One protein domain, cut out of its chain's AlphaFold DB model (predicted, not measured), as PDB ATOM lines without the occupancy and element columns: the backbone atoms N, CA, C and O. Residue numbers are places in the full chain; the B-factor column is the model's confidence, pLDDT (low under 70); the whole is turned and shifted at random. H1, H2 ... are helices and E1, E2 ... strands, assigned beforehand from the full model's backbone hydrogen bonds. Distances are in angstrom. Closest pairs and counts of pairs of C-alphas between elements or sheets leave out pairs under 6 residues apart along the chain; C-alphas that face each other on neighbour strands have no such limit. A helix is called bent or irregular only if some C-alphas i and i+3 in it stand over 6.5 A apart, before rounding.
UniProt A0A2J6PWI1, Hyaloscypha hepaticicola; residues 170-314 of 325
ATOM      1  N   THR A 170      27.362 -17.533  17.165       96.62
ATOM      2  CA  THR A 170      26.266 -16.696  16.669       96.62
ATOM      3  C   THR A 170      26.841 -15.565  15.846       96.62
ATOM      4  O   THR A 170      27.754 -14.883  16.307       96.62
ATOM      5  N   ASP A 171      26.308 -15.382  14.642       96.56
ATOM      6  CA  ASP A 171      26.589 -14.209  13.831       96.56
ATOM      7  C   ASP A 171      26.072 -12.962  14.572       96.56
ATOM      8  O   ASP A 171      24.863 -12.859  14.807       96.56
ATOM      9  N   PRO A 172      26.956 -12.024  14.957       92.81
ATOM     10  CA  PRO A 172      26.570 -10.860  15.747       92.81
ATOM     11  C   PRO A 172      25.647  -9.891  14.996       92.81
ATOM     12  O   PRO A 172      24.960  -9.101  15.635       92.81
ATOM     13  N   GLU A 173      25.622  -9.938  13.661       94.56
ATOM     14  CA  GLU A 173      24.810  -9.036  12.842       94.56
ATOM     15  C   GLU A 173      23.395  -9.576  12.629       94.56
ATOM     16  O   GLU A 173      22.415  -8.848  12.777       94.56
ATOM     17  N   THR A 174      23.275 -10.865  12.309       95.94
ATOM     18  CA  THR A 174      21.979 -11.486  11.992       95.94
ATOM     19  C   THR A 174      21.335 -12.194  13.184       95.94
ATOM     20  O   THR A 174      20.150 -12.522  13.141       95.94
ATOM     21  N   GLY A 175      22.099 -12.472  14.247       96.25
ATOM     22  CA  GLY A 175      21.663 -13.280  15.388       96.25
ATOM     23  C   GLY A 175      21.533 -14.776  15.078       96.25
ATOM     24  O   GLY A 175      21.077 -15.542  15.928       96.25
ATOM     25  N   LYS A 176      21.919 -15.221  13.876       96.00
ATOM     26  CA  LYS A 176      21.832 -16.624  13.463       96.00
ATOM     27  C   LYS A 176      22.925 -17.455  14.131       96.00
ATOM     28  O   LYS A 176      24.107 -17.129  14.047       96.00
ATOM     29  N   THR A 177      22.536 -18.556  14.769       95.94
ATOM     30  CA  THR A 177      23.481 -19.508  15.366       95.94
ATOM     31  C   THR A 177      23.875 -20.591  14.367       95.94
ATOM     32  O   THR A 177      23.020 -21.279  13.809       95.94
ATOM     33  N   TYR A 178      25.179 -20.788  14.201       95.75
ATOM     34  CA  TYR A 178      25.780 -21.883  13.451       95.75
ATOM     35  C   TYR A 178      26.411 -22.893  14.416       95.75
ATOM     36  O   TYR A 178      26.804 -22.567  15.538       95.75
ATOM     37  N   SER A 179      26.463 -24.156  14.002       94.88
ATOM     38  CA  SER A 179      27.036 -25.254  14.785       94.88
ATOM     39  C   SER A 179      27.385 -26.424  13.870       94.88
ATOM     40  O   SER A 179      27.190 -26.348  12.656       94.88
ATOM     41  N   THR A 180      27.804 -27.541  14.463       93.44
ATOM     42  CA  THR A 180      27.985 -28.814  13.763       93.44
ATOM     43  C   THR A 180      26.682 -29.547  13.429       93.44
ATOM     44  O   THR A 180      26.703 -30.721  13.081       93.44
ATOM     45  N   ALA A 181      25.518 -28.911  13.549       86.19
ATOM     46  CA  ALA A 181      24.251 -29.538  13.193       86.19
ATOM     47  C   ALA A 181      24.129 -29.792  11.676       86.19
ATOM     48  O   ALA A 181      24.454 -28.938  10.840       86.19
ATOM     49  N   ALA A 182      23.615 -30.970  11.314       74.81
ATOM     50  CA  ALA A 182      23.223 -31.263   9.938       74.81
ATOM     51  C   ALA A 182      22.036 -30.375   9.501       74.81
ATOM     52  O   ALA A 182      21.269 -29.884  10.332       74.81
ATOM     53  N   HIS A 183      21.876 -30.153   8.190       66.12
ATOM     54  CA  HIS A 183      20.794 -29.305   7.669       66.12
ATOM     55  C   HIS A 183      19.423 -29.842   8.130       66.12
ATOM     56  O   HIS A 183      19.178 -31.046   8.066       66.12
ATOM     57  N   SER A 184      18.560 -28.962   8.650       64.81
ATOM     58  CA  SER A 184      17.223 -29.299   9.177       64.81
ATOM     59  C   SER A 184      17.179 -30.381  10.276       64.81
ATOM     60  O   SER A 184      16.127 -30.975  10.511       64.81
ATOM     61  N   SER A 185      18.291 -30.640  10.973       70.00
ATOM     62  CA  SER A 185      18.400 -31.677  12.006       70.00
ATOM     63  C   SER A 185      19.014 -31.120  13.287       70.00
ATOM     64  O   SER A 185      19.928 -30.305  13.248       70.00
ATOM     65  N   SER A 186      18.554 -31.600  14.445       65.38
ATOM     66  CA  SER A 186      19.190 -31.307  15.737       65.38
ATOM     67  C   SER A 186      20.410 -32.192  16.026       65.38
ATOM     68  O   SER A 186      21.067 -32.014  17.051       65.38
ATOM     69  N   LYS A 187      20.717 -33.170  15.157       77.44
ATOM     70  CA  LYS A 187      21.882 -34.045  15.326       77.44
ATOM     71  C   LYS A 187      23.147 -33.335  14.858       77.44
ATOM     72  O   LYS A 187      23.232 -32.900  13.710       77.44
ATOM     73  N   THR A 188      24.131 -33.278  15.748       83.50
ATOM     74  CA  THR A 188      25.495 -32.878  15.414       83.50
ATOM     75  C   THR A 188      26.145 -33.930  14.520       83.50
ATOM     76  O   THR A 188      25.877 -35.130  14.643       83.50
ATOM     77  N   GLN A 189      26.988 -33.475  13.600       91.50
ATOM     78  CA  GLN A 189      27.776 -34.311  12.706       91.50
ATOM     79  C   GLN A 189      29.273 -34.025  12.908       91.50
ATOM     80  O   GLN A 189      29.633 -32.924  13.329       91.50
ATOM     81  N   PRO A 190      30.155 -35.010  12.678       96.25
ATOM     82  CA  PRO A 190      31.592 -34.791  12.777       96.25
ATOM     83  C   PRO A 190      32.069 -33.793  11.716       96.25
ATOM     84  O   PRO A 190      31.498 -33.718  10.628       96.25
ATOM     85  N   ILE A 191      33.152 -33.077  12.016       98.31
ATOM     86  CA  ILE A 191      33.831 -32.233  11.030       98.31
ATOM     87  C   ILE A 191      34.413 -33.112   9.916       98.31
ATOM     88  O   ILE A 191      34.993 -34.171  10.162       98.31
ATOM     89  N   GLN A 192      34.250 -32.667   8.680       98.50
ATOM     90  CA  GLN A 192      34.729 -33.325   7.472       98.50
ATOM     91  C   GLN A 192      35.632 -32.422   6.636       98.50
ATOM     92  O   GLN A 192      36.345 -32.947   5.794       98.50
ATOM     93  N   LEU A 193      35.655 -31.110   6.871       98.75
ATOM     94  CA  LEU A 193      36.609 -30.193   6.251       98.75
ATOM     95  C   LEU A 193      37.081 -29.150   7.261       98.75
ATOM     96  O   LEU A 193      36.279 -28.593   8.006       98.75
ATOM     97  N   ILE A 194      38.377 -28.866   7.248       98.62
ATOM     98  CA  ILE A 194      39.022 -27.775   7.966       98.62
ATOM     99  C   ILE A 194      39.697 -26.878   6.929       98.62
ATOM    100  O   ILE A 194      40.594 -27.319   6.206       98.62
ATOM    101  N   LEU A 195      39.281 -25.616   6.905       98.50
ATOM    102  CA  LEU A 195      39.948 -24.514   6.211       98.50
ATOM    103  C   LEU A 195      40.384 -23.489   7.260       98.50
ATOM    104  O   LEU A 195      39.819 -23.445   8.350       98.50
ATOM    105  N   GLY A 196      41.370 -22.654   6.955       97.25
ATOM    106  CA  GLY A 196      41.800 -21.586   7.856       97.25
ATOM    107  C   GLY A 196      41.862 -20.266   7.128       97.25
ATOM    108  O   GLY A 196      42.079 -20.237   5.927       97.25
ATOM    109  N   ILE A 197      41.629 -19.174   7.838       97.81
ATOM    110  CA  ILE A 197      41.684 -17.835   7.257       97.81
ATOM    111  C   ILE A 197      43.153 -17.441   7.023       97.81
ATOM    112  O   ILE A 197      44.001 -17.678   7.876       97.81
ATOM    113  N   GLU A 198      43.465 -16.833   5.883       95.44
ATOM    114  CA  GLU A 198      44.764 -16.199   5.603       95.44
ATOM    115  C   GLU A 198      44.682 -14.686   5.428       95.44
ATOM    116  O   GLU A 198      45.683 -14.005   5.628       95.44
ATOM    117  N   GLY A 199      43.505 -14.166   5.077       95.88
ATOM    118  CA  GLY A 199      43.198 -12.742   5.061       95.88
ATOM    119  C   GLY A 199      41.952 -12.501   5.894       95.88
ATOM    120  O   GLY A 199      40.915 -13.074   5.588       95.88
ATOM    121  N   ASP A 200      42.064 -11.693   6.950       96.38
ATOM    122  CA  ASP A 200      40.960 -11.319   7.846       96.38
ATOM    123  C   ASP A 200      40.876  -9.791   7.919       96.38
ATOM    124  O   ASP A 200      41.398  -9.145   8.831       96.38
ATOM    125  N   ASN A 201      40.304  -9.209   6.872       96.12
ATOM    126  CA  ASN A 201      40.139  -7.771   6.720       96.12
ATOM    127  C   ASN A 201      38.719  -7.365   7.105       96.12
ATOM    128  O   ASN A 201      37.800  -8.181   7.157       96.12
ATOM    129  N   ARG A 202      38.536  -6.065   7.337       95.06
ATOM    130  CA  ARG A 202      37.224  -5.476   7.585       95.06
ATOM    131  C   ARG A 202      36.272  -5.772   6.414       95.06
ATOM    132  O   ARG A 202      36.560  -5.328   5.305       95.06
ATOM    133  N   PRO A 203      35.144  -6.471   6.634       93.75
ATOM    134  CA  PRO A 203      34.222  -6.792   5.543       93.75
ATOM    135  C   PRO A 203      33.458  -5.580   4.998       93.75
ATOM    136  O   PRO A 203      32.948  -5.616   3.884       93.75
ATOM    137  N   ASP A 204      33.383  -4.496   5.774       93.19
ATOM    138  CA  ASP A 204      32.708  -3.250   5.404       93.19
ATOM    139  C   ASP A 204      33.585  -2.284   4.586       93.19
ATOM    140  O   ASP A 204      33.136  -1.184   4.255       93.19
ATOM    141  N   THR A 205      34.824  -2.669   4.256       93.38
ATOM    142  CA  THR A 205      35.767  -1.864   3.464       93.38
ATOM    143  C   THR A 205      36.376  -2.671   2.314       93.38
ATOM    144  O   THR A 205      36.208  -3.885   2.213       93.38
ATOM    145  N   ASP A 206      37.098  -1.991   1.422       93.38
ATOM    146  CA  ASP A 206      37.864  -2.611   0.341       93.38
ATOM    147  C   ASP A 206      39.344  -2.842   0.706       93.38
ATOM    148  O   ASP A 206      40.125  -3.260  -0.140       93.38
ATOM    149  N   ASP A 207      39.766  -2.635   1.960       93.25
ATOM    150  CA  ASP A 207      41.191  -2.621   2.348       93.25
ATOM    151  C   ASP A 207      41.956  -3.916   2.021       93.25
ATOM    152  O   ASP A 207      43.181  -3.897   1.859       93.25
ATOM    153  N   PHE A 208      41.243  -5.034   1.871       94.38
ATOM    154  CA  PHE A 208      41.805  -6.335   1.519       94.38
ATOM    155  C   PHE A 208      42.633  -6.310   0.224       94.38
ATOM    156  O   PHE A 208      43.642  -7.016   0.146       94.38
ATOM    157  N   TRP A 209      42.295  -5.452  -0.753       92.69
ATOM    158  CA  TRP A 209      43.077  -5.346  -1.993       92.69
ATOM    159  C   TRP A 209      44.477  -4.782  -1.737       92.69
ATOM    160  O   TRP A 209      45.437  -5.181  -2.396       92.69
ATOM    161  N   ARG A 210      44.631  -3.880  -0.753       93.25
ATOM    162  CA  ARG A 210      45.940  -3.308  -0.379       93.25
ATOM    163  C   ARG A 210      46.842  -4.344   0.276       93.25
ATOM    164  O   ARG A 210      48.061  -4.206   0.221       93.25
ATOM    165  N   MET A 211      46.234  -5.357   0.883       91.88
ATOM    166  CA  MET A 211      46.913  -6.476   1.528       91.88
ATOM    167  C   MET A 211      47.177  -7.644   0.565       91.88
ATOM    168  O   MET A 211      47.814  -8.615   0.958       91.88
ATOM    169  N   GLY A 212      46.735  -7.539  -0.696       92.62
ATOM    170  CA  GLY A 212      46.964  -8.552  -1.727       92.62
ATOM    171  C   GLY A 212      45.971  -9.717  -1.715       92.62
ATOM    172  O   GLY A 212      46.269 -10.753  -2.301       92.62
ATOM    173  N   TYR A 213      44.813  -9.565  -1.067       96.50
ATOM    174  CA  TYR A 213      43.748 -10.572  -1.073       96.50
ATOM    175  C   TYR A 213      42.661 -10.243  -2.106       96.50
ATOM    176  O   TYR A 213      42.502  -9.090  -2.513       96.50
ATOM    177  N   ASN A 214      41.876 -11.251  -2.492       96.94
ATOM    178  CA  ASN A 214      40.729 -11.105  -3.397       96.94
ATOM    179  C   ASN A 214      39.396 -10.969  -2.646       96.94
ATOM    180  O   ASN A 214      38.427 -10.473  -3.218       96.94
ATOM    181  N   TYR A 215      39.357 -11.385  -1.377       97.44
ATOM    182  CA  TYR A 215      38.184 -11.322  -0.507       97.44
ATOM    183  C   TYR A 215      38.560 -10.747   0.869       97.44
ATOM    184  O   TYR A 215      39.682 -10.986   1.326       97.44
ATOM    185  N   PRO A 216      37.644 -10.040   1.569       96.81
ATOM    186  CA  PRO A 216      37.903  -9.556   2.923       96.81
ATOM    187  C   PRO A 216      38.279 -10.683   3.887       96.81
ATOM    188  O   PRO A 216      39.283 -10.565   4.590       96.81
ATOM    189  N   ILE A 217      37.520 -11.787   3.844       97.81
ATOM    190  CA  ILE A 217      37.880 -13.067   4.453       97.81
ATOM    191  C   ILE A 217      38.296 -14.031   3.341       97.81
ATOM    192  O   ILE A 217      37.452 -14.460   2.552       97.81
ATOM    193  N   GLN A 218      39.576 -14.389   3.297       98.19
ATOM    194  CA  GLN A 218      40.139 -15.358   2.353       98.19
ATOM    195  C   GLN A 218      40.717 -16.541   3.123       98.19
ATOM    196  O   GLN A 218      41.356 -16.338   4.157       98.19
ATOM    197  N   VAL A 219      40.490 -17.767   2.647       98.19
ATOM    198  CA  VAL A 219      41.024 -18.982   3.278       98.19
ATOM    199  C   VAL A 219      42.316 -19.459   2.620       98.19
ATOM    200  O   VAL A 219      42.521 -19.292   1.422       98.19
ATOM    201  N   THR A 220      43.173 -20.091   3.419       95.31
ATOM    202  CA  THR A 220      44.380 -20.785   2.987       95.31
ATOM    203  C   THR A 220      44.032 -21.929   2.042       95.31
ATOM    204  O   THR A 220      43.013 -22.607   2.183       95.31
ATOM    205  N   GLN A 221      44.971 -22.239   1.154       92.69
ATOM    206  CA  GLN A 221      45.051 -23.557   0.514       92.69
ATOM    207  C   GLN A 221      46.416 -24.237   0.712       92.69
ATOM    208  O   GLN A 221      46.590 -25.403   0.377       92.69
ATOM    209  N   TRP A 222      47.394 -23.535   1.292       94.44
ATOM    210  CA  TRP A 222      48.698 -24.090   1.676       94.44
ATOM    211  C   TRP A 222      48.640 -24.973   2.930       94.44
ATOM    212  O   TRP A 222      49.572 -25.726   3.193       94.44
ATOM    213  N   ALA A 223      47.531 -24.931   3.672       95.56
ATOM    214  CA  ALA A 223      47.176 -25.902   4.697       95.56
ATOM    215  C   ALA A 223      45.657 -26.114   4.697       95.56
ATOM    216  O   ALA A 223      44.890 -25.149   4.650       95.56
ATOM    217  N   LEU A 224      45.232 -27.376   4.730       97.56
ATOM    218  CA  LEU A 224      43.831 -27.786   4.828       97.56
ATOM    219  C   LEU A 224      43.748 -29.236   5.304       97.56
ATOM    220  O   LEU A 224      44.716 -29.991   5.189       97.56
ATOM    221  N   ALA A 225      42.585 -29.647   5.800       98.50
ATOM    222  CA  ALA A 225      42.354 -31.046   6.129       98.50
ATOM    223  C   ALA A 225      40.932 -31.479   5.783       98.50
ATOM    224  O   ALA A 225      39.995 -30.731   6.032       98.50
ATOM    225  N   SER A 226      40.748 -32.676   5.231       98.69
ATOM    226  CA  SER A 226      39.427 -33.139   4.796       98.69
ATOM    227  C   SER A 226      39.238 -34.638   4.971       98.69
ATOM    228  O   SER A 226      40.169 -35.430   4.841       98.69
ATOM    229  N   ALA A 227      37.999 -35.051   5.201       98.62
ATOM    230  CA  ALA A 227      37.531 -36.374   4.840       98.62
ATOM    231  C   ALA A 227      37.445 -36.470   3.300       98.62
ATOM    232  O   ALA A 227      37.271 -35.441   2.630       98.62
ATOM    233  N   PRO A 228      37.542 -37.675   2.716       98.44
ATOM    234  CA  PRO A 228      37.419 -37.839   1.273       98.44
ATOM    235  C   PRO A 228      36.082 -37.311   0.727       98.44
ATOM    236  O   PRO A 228      35.024 -37.524   1.316       98.44
ATOM    237  N   ASN A 229      36.137 -36.685  -0.448       98.06
ATOM    238  CA  ASN A 229      35.017 -36.210  -1.263       98.06
ATOM    239  C   ASN A 229      34.119 -35.149  -0.614       98.06
ATOM    240  O   ASN A 229      32.932 -35.075  -0.944       98.06
ATOM    241  N   HIS A 230      34.669 -34.297   0.257       98.56
ATOM    242  CA  HIS A 230      33.912 -33.171   0.800       98.56
ATOM    243  C   HIS A 230      33.365 -32.262  -0.327       98.56
ATOM    244  O   HIS A 230      34.127 -31.897  -1.232       98.56
ATOM    245  N   PRO A 231      32.080 -31.850  -0.291       98.50
ATOM    246  CA  PRO A 231      31.442 -31.121  -1.392       98.50
ATOM    247  C   PRO A 231      32.139 -29.826  -1.816       98.50
ATOM    248  O   PRO A 231      32.239 -29.570  -3.012       98.50
ATOM    249  N   ILE A 232      32.700 -29.057  -0.876       98.81
ATOM    250  CA  ILE A 232      33.481 -27.844  -1.195       98.81
ATOM    251  C   ILE A 232      34.682 -28.168  -2.095       98.81
ATOM    252  O   ILE A 232      34.928 -27.462  -3.068       98.81
ATOM    253  N   LEU A 233      35.408 -29.258  -1.816       98.81
ATOM    254  CA  LEU A 233      36.563 -29.642  -2.633       98.81
ATOM    255  C   LEU A 233      36.122 -30.198  -3.994       98.81
ATOM    256  O   LEU A 233      36.788 -29.968  -4.998       98.81
ATOM    257  N   ASN A 234      34.981 -30.899  -4.053       98.56
ATOM    258  CA  ASN A 234      34.389 -31.329  -5.325       98.56
ATOM    259  C   ASN A 234      34.002 -30.119  -6.186       98.56
ATOM    260  O   ASN A 234      34.295 -30.105  -7.380       98.56
ATOM    261  N   LYS A 235      33.382 -29.106  -5.569       98.62
ATOM    262  CA  LYS A 235      32.997 -27.860  -6.225       98.62
ATOM    263  C   LYS A 235      34.215 -27.112  -6.758       98.62
ATOM    264  O   LYS A 235      34.233 -26.820  -7.942       98.62
ATOM    265  N   PHE A 236      35.264 -26.929  -5.955       98.81
ATOM    266  CA  PHE A 236      36.520 -26.324  -6.415       98.81
ATOM    267  C   PHE A 236      37.078 -27.000  -7.681       98.81
ATOM    268  O   PHE A 236      37.389 -26.321  -8.655       98.81
ATOM    269  N   ILE A 237      37.157 -28.338  -7.707       98.62
ATOM    270  CA  ILE A 237      37.665 -29.072  -8.881       98.62
ATOM    271  C   ILE A 237      36.733 -28.912 -10.094       98.62
ATOM    272  O   ILE A 237      37.213 -28.766 -11.219       98.62
ATOM    273  N   SER A 238      35.415 -28.922  -9.877       98.38
ATOM    274  CA  SER A 238      34.422 -28.705 -10.935       98.38
ATOM    275  C   SER A 238      34.498 -27.290 -11.513       98.38
ATOM    276  O   SER A 238      34.488 -27.125 -12.731       98.38
ATOM    277  N   ASP A 239      34.601 -26.278 -10.653       98.50
ATOM    278  CA  ASP A 239      34.697 -24.872 -11.044       98.50
ATOM    279  C   ASP A 239      36.004 -24.611 -11.798       98.50
ATOM    280  O   ASP A 239      35.996 -23.925 -12.818       98.50
ATOM    281  N   PHE A 240      37.116 -25.207 -11.354       98.44
ATOM    282  CA  PHE A 240      38.391 -25.162 -12.067       98.44
ATOM    283  C   PHE A 240      38.260 -25.709 -13.497       98.44
ATOM    284  O   PHE A 240      38.637 -25.031 -14.455       98.44
ATOM    285  N   ALA A 241      37.701 -26.913 -13.661       98.12
ATOM    286  CA  ALA A 241      37.525 -27.516 -14.981       98.12
ATOM    287  C   ALA A 241      36.621 -26.653 -15.881       98.12
ATOM    288  O   ALA A 241      36.980 -26.372 -17.026       98.12
ATOM    289  N   ALA A 242      35.504 -26.151 -15.340       97.81
ATOM    290  CA  ALA A 242      34.573 -25.285 -16.060       97.81
ATOM    291  C   ALA A 242      35.216 -23.958 -16.503       97.81
ATOM    292  O   ALA A 242      35.036 -23.538 -17.648       97.81
ATOM    293  N   GLN A 243      36.006 -23.319 -15.634       96.88
ATOM    294  CA  GLN A 243      36.741 -22.098 -15.974       96.88
ATOM    295  C   GLN A 243      37.764 -22.356 -17.084       96.88
ATOM    296  O   GLN A 243      37.843 -21.600 -18.053       96.88
ATOM    297  N   VAL A 244      38.527 -23.448 -16.989       96.31
ATOM    298  CA  VAL A 244      39.494 -23.833 -18.024       96.31
ATOM    299  C   VAL A 244      38.801 -24.087 -19.368       96.31
ATOM    300  O   VAL A 244      39.307 -23.641 -20.403       96.31
ATOM    301  N   ASP A 245      37.638 -24.735 -19.375       95.56
ATOM    302  CA  ASP A 245      36.831 -24.919 -20.585       95.56
ATOM    303  C   ASP A 245      36.361 -23.591 -21.177       95.56
ATOM    304  O   ASP A 245      36.472 -23.374 -22.389       95.56
ATOM    305  N   GLU A 246      35.880 -22.674 -20.338       95.88
ATOM    306  CA  GLU A 246      35.455 -21.348 -20.775       95.88
ATOM    307  C   GLU A 246      36.608 -20.564 -21.415       95.88
ATOM    308  O   GLU A 246      36.429 -19.985 -22.490       95.88
ATOM    309  N   ILE A 247      37.802 -20.616 -20.815       94.75
ATOM    310  CA  ILE A 247      39.021 -19.973 -21.326       94.75
ATOM    311  C   ILE A 247      39.448 -20.578 -22.670       94.75
ATOM    312  O   ILE A 247      39.864 -19.856 -23.581       94.75
ATOM    313  N   ARG A 248      39.363 -21.906 -22.823       92.94
ATOM    314  CA  ARG A 248      39.808 -22.616 -24.036       92.94
ATOM    315  C   ARG A 248      38.814 -22.517 -25.187       92.94
ATOM    316  O   ARG A 248      39.227 -22.538 -26.348       92.94
ATOM    317  N   ARG A 249      37.513 -22.415 -24.899       93.50
ATOM    318  CA  ARG A 249      36.430 -22.469 -25.896       93.50
ATOM    319  C   ARG A 249      36.620 -21.512 -27.089       93.50
ATOM    320  O   ARG A 249      36.432 -21.981 -28.213       93.50
ATOM    321  N   PRO A 250      37.022 -20.234 -26.923       93.81
ATOM    322  CA  PRO A 250      37.202 -19.306 -28.043       93.81
ATOM    323  C   PRO A 250      38.397 -19.631 -28.950       93.81
ATOM    324  O   PRO A 250      38.446 -19.166 -30.084       93.81
ATOM    325  N   VAL A 251      39.364 -20.411 -28.458       91.62
ATOM    326  CA  VAL A 251      40.648 -20.707 -29.121       91.62
ATOM    327  C   VAL A 251      40.836 -22.208 -29.374       91.62
ATOM    328  O   VAL A 251      41.954 -22.703 -29.533       91.62
ATOM    329  N   LYS A 252      39.726 -22.953 -29.405       89.12
ATOM    330  CA  LYS A 252      39.715 -24.406 -29.583       89.12
ATOM    331  C   LYS A 252      40.417 -24.807 -30.885       89.12
ATOM    332  O   LYS A 252      40.129 -24.270 -31.950       89.12
ATOM    333  N   GLY A 253      41.305 -25.798 -30.794       86.56
ATOM    334  CA  GLY A 253      42.083 -26.311 -31.929       86.56
ATOM    335  C   GLY A 253      43.461 -25.663 -32.105       86.56
ATOM    336  O   GLY A 253      44.266 -26.189 -32.868       86.56
ATOM    337  N   ASP A 254      43.774 -24.594 -31.364       89.56
ATOM    338  CA  ASP A 254      45.113 -23.999 -31.313       89.56
ATOM    339  C   ASP A 254      45.729 -24.183 -29.917       89.56
ATOM    340  O   ASP A 254      45.427 -23.462 -28.964       89.56
ATOM    341  N   ALA A 255      46.630 -25.163 -29.795       84.62
ATOM    342  CA  ALA A 255      47.303 -25.485 -28.535       84.62
ATOM    343  C   ALA A 255      48.117 -24.317 -27.961       84.62
ATOM    344  O   ALA A 255      48.185 -24.146 -26.741       84.62
ATOM    345  N   LYS A 256      48.716 -23.488 -28.823       87.69
ATOM    346  CA  LYS A 256      49.509 -22.336 -28.388       87.69
ATOM    347  C   LYS A 256      48.596 -21.225 -27.881       87.69
ATOM    348  O   LYS A 256      48.885 -20.637 -26.841       87.69
ATOM    349  N   ALA A 257      47.499 -20.953 -28.584       90.69
ATOM    350  CA  ALA A 257      46.512 -19.972 -28.151       90.69
ATOM    351  C   ALA A 257      45.823 -20.395 -26.845       90.69
ATOM    352  O   ALA A 257      45.695 -19.560 -25.953       90.69
ATOM    353  N   MET A 258      45.480 -21.679 -26.683       88.50
ATOM    354  CA  MET A 258      44.930 -22.221 -25.430       88.50
ATOM    355  C   MET A 258      45.876 -21.992 -24.248       88.50
ATOM    356  O   MET A 258      45.473 -21.408 -23.243       88.50
ATOM    357  N   LYS A 259      47.153 -22.376 -24.378       85.75
ATOM    358  CA  LYS A 259      48.139 -22.179 -23.305       85.75
ATOM    359  C   LYS A 259      48.347 -20.696 -22.975       85.75
ATOM    360  O   LYS A 259      48.434 -20.332 -21.806       85.75
ATOM    361  N   ASN A 260      48.395 -19.837 -23.993       92.00
ATOM    362  CA  ASN A 260      48.532 -18.392 -23.804       92.00
ATOM    363  C   ASN A 260      47.303 -17.753 -23.144       92.00
ATOM    364  O   ASN A 260      47.461 -16.758 -22.441       92.00
ATOM    365  N   ALA A 261      46.101 -18.276 -23.395       93.62
ATOM    366  CA  ALA A 261      44.876 -17.790 -22.769       93.62
ATOM    367  C   ALA A 261      44.871 -18.105 -21.268       93.62
ATOM    368  O   ALA A 261      44.655 -17.199 -20.471       93.62
ATOM    369  N   ILE A 262      45.213 -19.345 -20.891       92.94
ATOM    370  CA  ILE A 262      45.314 -19.765 -19.481       92.94
ATOM    371  C   ILE A 262      46.408 -18.973 -18.753       92.94
ATOM    372  O   ILE A 262      46.161 -18.454 -17.676       92.94
ATOM    373  N   TYR A 263      47.576 -18.770 -19.376       93.44
ATOM    374  CA  TYR A 263      48.691 -18.010 -18.782       93.44
ATOM    375  C   TYR A 263      48.350 -16.563 -18.388       93.44
ATOM    376  O   TYR A 263      49.078 -15.947 -17.616       93.44
ATOM    377  N   ARG A 264      47.284 -15.984 -18.948       93.75
ATOM    378  CA  ARG A 264      46.855 -14.609 -18.646       93.75
ATOM    379  C   ARG A 264      45.871 -14.522 -17.485       93.75
ATOM    380  O   ARG A 264      45.504 -13.411 -17.113       93.75
ATOM    381  N   VAL A 265      45.414 -15.657 -16.969       95.12
ATOM    382  CA  VAL A 265      44.517 -15.710 -15.819       95.12
ATOM    383  C   VAL A 265      45.358 -15.675 -14.552       95.12
ATOM    384  O   VAL A 265      46.423 -16.282 -14.497       95.12
ATOM    385  N   ASP A 266      44.897 -14.925 -13.556       95.25
ATOM    386  CA  ASP A 266      45.553 -14.858 -12.255       95.25
ATOM    387  C   ASP A 266      45.519 -16.242 -11.575       95.25
ATOM    388  O   ASP A 266      44.421 -16.743 -11.297       95.25
ATOM    389  N   PRO A 267      46.680 -16.859 -11.274       95.88
ATOM    390  CA  PRO A 267      46.745 -18.137 -10.570       95.88
ATOM    391  C   PRO A 267      45.991 -18.131  -9.240       95.88
ATOM    392  O   PRO A 267      45.386 -19.137  -8.882       95.88
ATOM    393  N   ILE A 268      45.964 -16.998  -8.525       96.06
ATOM    394  CA  ILE A 268      45.283 -16.883  -7.228       96.06
ATOM    395  C   ILE A 268      43.778 -17.144  -7.382       96.06
ATOM    396  O   ILE A 268      43.174 -17.791  -6.523       96.06
ATOM    397  N   VAL A 269      43.196 -16.680  -8.492       96.81
ATOM    398  CA  VAL A 269      41.766 -16.787  -8.815       96.81
ATOM    399  C   VAL A 269      41.423 -18.090  -9.534       96.81
ATOM    400  O   VAL A 269      40.307 -18.573  -9.379       96.81
ATOM    401  N   LEU A 270      42.349 -18.665 -10.310       97.44
ATOM    402  CA  LEU A 270      42.093 -19.899 -11.060       97.44
ATOM    403  C   LEU A 270      42.311 -21.162 -10.223       97.44
ATOM    404  O   LEU A 270      41.490 -22.075 -10.262       97.44
ATOM    405  N   THR A 271      43.430 -21.235  -9.501       97.88
ATOM    406  CA  THR A 271      43.849 -22.444  -8.776       97.88
ATOM    407  C   THR A 271      44.138 -22.189  -7.304       97.88
ATOM    408  O   THR A 271      44.051 -23.112  -6.506       97.88
ATOM    409  N   GLY A 272      44.466 -20.951  -6.940       97.50
ATOM    410  CA  GLY A 272      44.942 -20.581  -5.619       97.50
ATOM    411  C   GLY A 272      43.842 -20.312  -4.578       97.50
ATOM    412  O   GLY A 272      42.703 -20.776  -4.690       97.50
ATOM    413  N   PRO A 273      44.170 -19.564  -3.511       97.75
ATOM    414  CA  PRO A 273      43.295 -19.433  -2.346       97.75
ATOM    415  C   PRO A 273      41.984 -18.689  -2.616       97.75
ATOM    416  O   PRO A 273      40.979 -18.972  -1.959       97.75
ATOM    417  N   ALA A 274      41.938 -17.782  -3.597       98.31
ATOM    418  CA  ALA A 274      40.691 -17.115  -3.959       98.31
ATOM    419  C   ALA A 274      39.695 -18.105  -4.591       98.31
ATOM    420  O   ALA A 274      38.514 -18.074  -4.250       98.31
ATOM    421  N   ALA A 275      40.165 -19.046  -5.417       98.62
ATOM    422  CA  ALA A 275      39.321 -20.104  -5.978       98.62
ATOM    423  C   ALA A 275      38.722 -21.016  -4.889       98.62
ATOM    424  O   ALA A 275      37.523 -21.300  -4.899       98.62
ATOM    425  N   VAL A 276      39.534 -21.438  -3.910       98.69
ATOM    426  CA  VAL A 276      39.057 -22.242  -2.765       98.69
ATOM    427  C   VAL A 276      38.064 -21.448  -1.909       98.69
ATOM    428  O   VAL A 276      37.032 -21.985  -1.500       98.69
ATOM    429  N   THR A 277      38.345 -20.162  -1.681       98.75
ATOM    430  CA  THR A 277      37.455 -19.247  -0.952       98.75
ATOM    431  C   THR A 277      36.100 -19.134  -1.634       98.75
ATOM    432  O   THR A 277      35.080 -19.291  -0.969       98.75
ATOM    433  N   LEU A 278      36.071 -18.931  -2.953       98.75
ATOM    434  CA  LEU A 278      34.832 -18.822  -3.715       98.75
ATOM    435  C   LEU A 278      33.999 -20.108  -3.632       98.75
ATOM    436  O   LEU A 278      32.817 -20.047  -3.298       98.75
ATOM    437  N   ALA A 279      34.623 -21.273  -3.840       98.81
ATOM    438  CA  ALA A 279      33.941 -22.563  -3.751       98.81
ATOM    439  C   ALA A 279      33.323 -22.802  -2.360       98.81
ATOM    440  O   ALA A 279      32.181 -23.260  -2.252       98.81
ATOM    441  N   ALA A 280      34.056 -22.469  -1.289       98.81
ATOM    442  CA  ALA A 280      33.571 -22.586   0.084       98.81
ATOM    443  C   ALA A 280      32.449 -21.586   0.393       98.81
ATOM    444  O   ALA A 280      31.443 -21.953   1.005       98.81
ATOM    445  N   MET A 281      32.613 -20.338  -0.043       98.62
ATOM    446  CA  MET A 281      31.656 -19.256   0.159       98.62
ATOM    447  C   MET A 281      30.318 -19.562  -0.509       98.62
ATOM    448  O   MET A 281      29.282 -19.479   0.150       98.62
ATOM    449  N   GLU A 282      30.330 -19.965  -1.779       98.62
ATOM    450  CA  GLU A 282      29.116 -20.318  -2.521       98.62
ATOM    451  C   GLU A 282      28.413 -21.527  -1.899       98.62
ATOM    452  O   GLU A 282      27.221 -21.455  -1.598       98.62
ATOM    453  N   TYR A 283      29.156 -22.601  -1.616       98.44
ATOM    454  CA  TYR A 283      28.584 -23.812  -1.028       98.44
ATOM    455  C   TYR A 283      27.969 -23.554   0.353       98.44
ATOM    456  O   TYR A 283      26.840 -23.959   0.620       98.44
ATOM    457  N   LEU A 284      28.673 -22.861   1.255       97.88
ATOM    458  CA  LEU A 284      28.150 -22.592   2.599       97.88
ATOM    459  C   LEU A 284      27.028 -21.548   2.587       97.88
ATOM    460  O   LEU A 284      26.149 -21.587   3.458       97.88
ATOM    461  N   LYS A 285      27.008 -20.637   1.607       97.69
ATOM    462  CA  LYS A 285      25.862 -19.752   1.397       97.69
ATOM    463  C   LYS A 285      24.632 -20.543   0.960       97.69
ATOM    464  O   LYS A 285      23.566 -20.327   1.524       97.69
ATOM    465  N   GLU A 286      24.768 -21.463   0.013       96.62
ATOM    466  CA  GLU A 286      23.654 -22.281  -0.476       96.62
ATOM    467  C   GLU A 286      23.145 -23.257   0.598       96.62
ATOM    468  O   GLU A 286      21.968 -23.247   0.956       96.62
ATOM    469  N   GLU A 287      24.043 -24.038   1.196       94.44
ATOM    470  CA  GLU A 287      23.677 -25.156   2.074       94.44
ATOM    471  C   GLU A 287      23.326 -24.743   3.503       94.44
ATOM    472  O   GLU A 287      22.633 -25.461   4.235       94.44
ATOM    473  N   LYS A 288      23.879 -23.620   3.962       94.00
ATOM    474  CA  LYS A 288      23.804 -23.203   5.370       94.00
ATOM    475  C   LYS A 288      23.310 -21.774   5.528       94.00
ATOM    476  O   LYS A 288      23.079 -21.344   6.662       94.00
ATOM    477  N   ASP A 289      23.108 -21.053   4.423       95.75
ATOM    478  CA  ASP A 289      22.801 -19.626   4.429       95.75
ATOM    479  C   ASP A 289      23.791 -18.881   5.346       95.75
ATOM    480  O   ASP A 289      23.440 -18.159   6.284       95.75
ATOM    481  N   LEU A 290      25.077 -19.182   5.144       97.62
ATOM    482  CA  LEU A 290      26.173 -18.515   5.830       97.62
ATOM    483  C   LEU A 290      26.335 -17.096   5.279       97.62
ATOM    484  O   LEU A 290      26.431 -16.902   4.067       97.62
ATOM    485  N   ARG A 291      26.408 -16.102   6.164       97.50
ATOM    486  CA  ARG A 291      26.969 -14.794   5.823       97.50
ATOM    487  C   ARG A 291      28.486 -14.900   5.952       97.50
ATOM    488  O   ARG A 291      28.982 -15.019   7.066       97.50
ATOM    489  N   TRP A 292      29.200 -14.905   4.829       98.00
ATOM    490  CA  TRP A 292      30.653 -15.135   4.809       98.00
ATOM    491  C   TRP A 292      31.411 -14.176   5.738       98.00
ATOM    492  O   TRP A 292      32.253 -14.605   6.520       98.00
ATOM    493  N   ASP A 293      31.003 -12.909   5.756       97.38
ATOM    494  CA  ASP A 293      31.576 -11.857   6.598       97.38
ATOM    495  C   ASP A 293      31.508 -12.147   8.103       97.38
ATOM    496  O   ASP A 293      32.353 -11.682   8.866       97.38
ATOM    497  N   ALA A 294      30.550 -12.970   8.544       97.50
ATOM    498  CA  ALA A 294      30.441 -13.392   9.937       97.50
ATOM    499  C   ALA A 294      31.608 -14.292  10.380       97.50
ATOM    500  O   ALA A 294      31.754 -14.557  11.571       97.50
ATOM    501  N   LEU A 295      32.439 -14.769   9.443       97.75
ATOM    502  CA  LEU A 295      33.627 -15.559   9.747       97.75
ATOM    503  C   LEU A 295      34.787 -14.729  10.309       97.75
ATOM    504  O   LEU A 295      35.679 -15.320  10.922       97.75
ATOM    505  N   THR A 296      34.770 -13.398  10.159       96.81
ATOM    506  CA  THR A 296      35.860 -12.530  10.631       96.81
ATOM    507  C   THR A 296      36.200 -12.775  12.102       96.81
ATOM    508  O   THR A 296      35.320 -12.931  12.954       96.81
ATOM    509  N   GLY A 297      37.493 -12.839  12.411       95.56
ATOM    510  CA  GLY A 297      38.008 -12.957  13.772       95.56
ATOM    511  C   GLY A 297      38.082 -11.620  14.514       95.56
ATOM    512  O   GLY A 297      38.308 -11.594  15.727       95.56
ATOM    513  N   LEU A 298      37.879 -10.501  13.805       94.44
ATOM    514  CA  LEU A 298      38.076  -9.141  14.316       94.44
ATOM    515  C   LEU A 298      37.137  -8.771  15.477       94.44
ATOM    516  O   LEU A 298      37.448  -7.863  16.246       94.44
ATOM    517  N   VAL A 299      36.006  -9.468  15.619       92.69
ATOM    518  CA  VAL A 299      34.955  -9.157  16.609       92.69
ATOM    519  C   VAL A 299      34.777 -10.227  17.688       92.69
ATOM    520  O   VAL A 299      33.948 -10.060  18.578       92.69
ATOM    521  N   ASP A 300      35.538 -11.322  17.630       92.56
ATOM    522  CA  ASP A 300      35.368 -12.470  18.531       92.56
ATOM    523  C   ASP A 300      36.685 -13.106  18.997       92.56
ATOM    524  O   ASP A 300      36.705 -14.242  19.472       92.56
ATOM    525  N   HIS A 301      37.776 -12.342  18.896       91.38
ATOM    526  CA  HIS A 301      39.132 -12.745  19.277       91.38
ATOM    527  C   HIS A 301      39.678 -13.930  18.470       91.38
ATOM    528  O   HIS A 301      40.530 -14.670  18.962       91.38
ATOM    529  N   GLY A 302      39.214 -14.093  17.228       92.31
ATOM    530  CA  GLY A 302      39.673 -15.154  16.347       92.31
ATOM    531  C   GLY A 302      39.297 -16.527  16.885       92.31
ATOM    532  O   GLY A 302      40.164 -17.379  17.042       92.31
ATOM    533  N   ARG A 303      38.017 -16.757  17.187       94.56
ATOM    534  CA  ARG A 303      37.538 -18.115  17.501       94.56
ATOM    535  C   ARG A 303      37.358 -18.951  16.233       94.56
ATOM    536  O   ARG A 303      37.014 -18.425  15.173       94.56
ATOM    537  N   SER A 304      37.483 -20.267  16.381       96.94
ATOM    538  CA  SER A 304      37.067 -21.253  15.380       96.94
ATOM    539  C   SER A 304      35.547 -21.230  15.180       96.94
ATOM    540  O   SER A 304      34.782 -21.002  16.129       96.94
ATOM    541  N   LYS A 305      35.108 -21.459  13.939       97.88
ATOM    542  CA  LYS A 305      33.705 -21.350  13.526       97.88
ATOM    543  C   LYS A 305      33.272 -22.577  12.731       97.88
ATOM    544  O   LYS A 305      33.618 -22.734  11.562       97.88
ATOM    545  N   ALA A 306      32.496 -23.451  13.372       97.56
ATOM    546  CA  ALA A 306      31.892 -24.610  12.721       97.56
ATOM    547  C   ALA A 306      30.586 -24.231  12.004       97.56
ATOM    548  O   ALA A 306      29.711 -23.581  12.584       97.56
ATOM    549  N   VAL A 307      30.439 -24.666  10.756       97.19
ATOM    550  CA  VAL A 307      29.254 -24.474   9.915       97.19
ATOM    551  C   VAL A 307      28.896 -25.820   9.281       97.19
ATOM    552  O   VAL A 307      29.403 -26.201   8.228       97.19
ATOM    553  N   GLY A 308      28.031 -26.582   9.952       95.94
ATOM    554  CA  GLY A 308      27.766 -27.972   9.594       95.94
ATOM    555  C   GLY A 308      29.005 -28.844   9.803       95.94
ATOM    556  O   GLY A 308      29.543 -28.926  10.899       95.94
ATOM    557  N   ASP A 309      29.445 -29.537   8.763       97.12
ATOM    558  CA  ASP A 309      30.645 -30.381   8.775       97.12
ATOM    559  C   ASP A 309      31.924 -29.641   8.351       97.12
ATOM    560  O   ASP A 309      32.994 -30.243   8.322       97.12
ATOM    561  N   THR A 310      31.846 -28.343   8.054       98.25
ATOM    562  CA  THR A 310      33.020 -27.518   7.748       98.25
ATOM    563  C   THR A 310      33.410 -26.682   8.961       98.25
ATOM    564  O   THR A 310      32.573 -26.001   9.552       98.25
ATOM    565  N   LEU A 311      34.687 -26.704   9.325       98.38
ATOM    566  CA  LEU A 311      35.279 -25.832  10.329       98.38
ATOM    567  C   LEU A 311      36.157 -24.786   9.648       98.38
ATOM    568  O   LEU A 311      37.044 -25.131   8.867       98.38
ATOM    569  N   ILE A 312      35.934 -23.520   9.990       98.44
ATOM    570  CA  ILE A 312      36.800 -22.415   9.595       98.44
ATOM    571  C   ILE A 312      37.629 -21.994  10.802       98.44
ATOM    572  O   ILE A 312      37.097 -21.537  11.819       98.44
ATOM    573  N   PHE A 313      38.937 -22.167  10.690       97.50
ATOM    574  CA  PHE A 313      39.891 -21.704  11.675       97.50
ATOM    575  C   PHE A 313      40.225 -20.213  11.503       97.50
ATOM    576  O   PHE A 313      40.260 -19.713  10.377       97.50
ATOM    577  N   PRO A 314      40.518 -19.501  12.606       96.06
ATOM    578  CA  PRO A 314      40.953 -18.108  12.566       96.06
ATOM    579  C   PRO A 314      42.341 -17.966  11.926       96.06
ATOM    580  O   PRO A 314      43.113 -18.924  11.871       96.06
TER     581      PRO A 314
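AT A GLANCE: This is residues 170 to 314 of the 325 residues of a protein of Hyaloscypha hepaticicola (UniProt A0A2J6PWI1). A small, twisted five-stranded sheet has the helix H5 packed over it, and a long helical arm runs away from this body: H2 leads outward from beside H5, and the chain folds back through H3 and H4 into H5. The arm makes the longest axis; H1 sits in a loop at one end of E1, and residues 170 to 192, with no named element, lie at the end of the model away from H3. The printed part has 145 residues with six named helices and five named strands, in the order E1, H1, E2, E3, H2, H3, H4, H5, H6, E4, E5. The sheet is branched at E1 and mixed, and the class is mixed, helices and strands. The whole is compact by its radius of gyration of the C-alphas, 17.0 A, and only just elongated in outline, with spans of 53 by 35 by 25 A.

HOW THE PARTS SIT: In the branched sheet, E1, residues 193 to 200, has three neighbours in staggered pairing. E2, residues 217 to 219, and E3, residues 223 to 226, lie on one side of it, and E5, residues 310 to 313, on the other side. E1 and E2 are antiparallel, with N 198 and O 218 within hydrogen-bond range at 2.8 A. E1 and E3 are antiparallel, with N 194 and O 225 at 2.8 A. E1 and E5 are parallel, with N 313 and O 195 at 2.8 A. E4, residues 305 to 307, forms an antiparallel hairpin with E5, with N 307 and O 310 at 2.8 A. H5, residues 273 to 288, is on the sheet at a height over the sheet of 8.1 A. It is only just over E1, with 3 of its C-alphas falling on that strand, and runs slantwise to the strands at 59.6 degrees to E1 on the local plane, only just short of across. The closest C-alphas of H5 and E2, those of Thr 277 and Val 219, are 5.5 A apart. H6, residues 292 to 295, is on the sheet at a height of 4.5 A, over none of the strands. H2, residues 231 to 251, touches H5 with its residues 231 to 240 alone, opposite ways at a steep tilt of 57 degrees; the closest C-alphas, of Phe 236 and Ala 279, are 5.3 A apart. H3, residues 255 to 262, touches H2 at Met 258 and Arg 248, the closest C-alphas at 5.3 A, and is apart from H5. H4, residues 267 to 270, and H5 touch only at the corner, and only just, with 3 pairs of C-alphas within 8 A. H1, residues 207 to 211, only grazes the sheet. In H3 and H5 every O i to N i+4 pair is within hydrogen-bond range, in H2 15 of 17; H1 has 0 of 1 but 2 of 2 O i to N i+3 pairs, and H4 and H6 are too short for an O i to N i+4 pair.

IN THESE COORDINATES: E1 begins at C-alpha 193, (36.609, -30.193, 6.251), and is 19.4 A long. H2, 31.0 A long, ends at C-alpha 251, (40.648, -20.707, -29.121); it is irregular, but only just, with C-alphas 247 and 250 7.0 A apart. H5 measures 21.3 A, H3 10.9 A, E3 10.6 A and E5 9.8 A. E5 ends at C-alpha 313, (39.891, -21.704, 11.675). The shorter elements are H1 at 6.9 A, E2 at 6.8 A, E4 at 6.5 A, H6 at 5.8 A and H4 at 5.0 A.

THE WHOLE: The two C-alphas farthest apart, those of Ser 186 and Lys 256, are 54.3 A apart. The printed part has no cut. No link is long; E1 to H1 and H6 to E4 are short, and the other links are tight. The mean pLDDT of the printed part is 94.6, and residues 183, 184 and 186 are under 70.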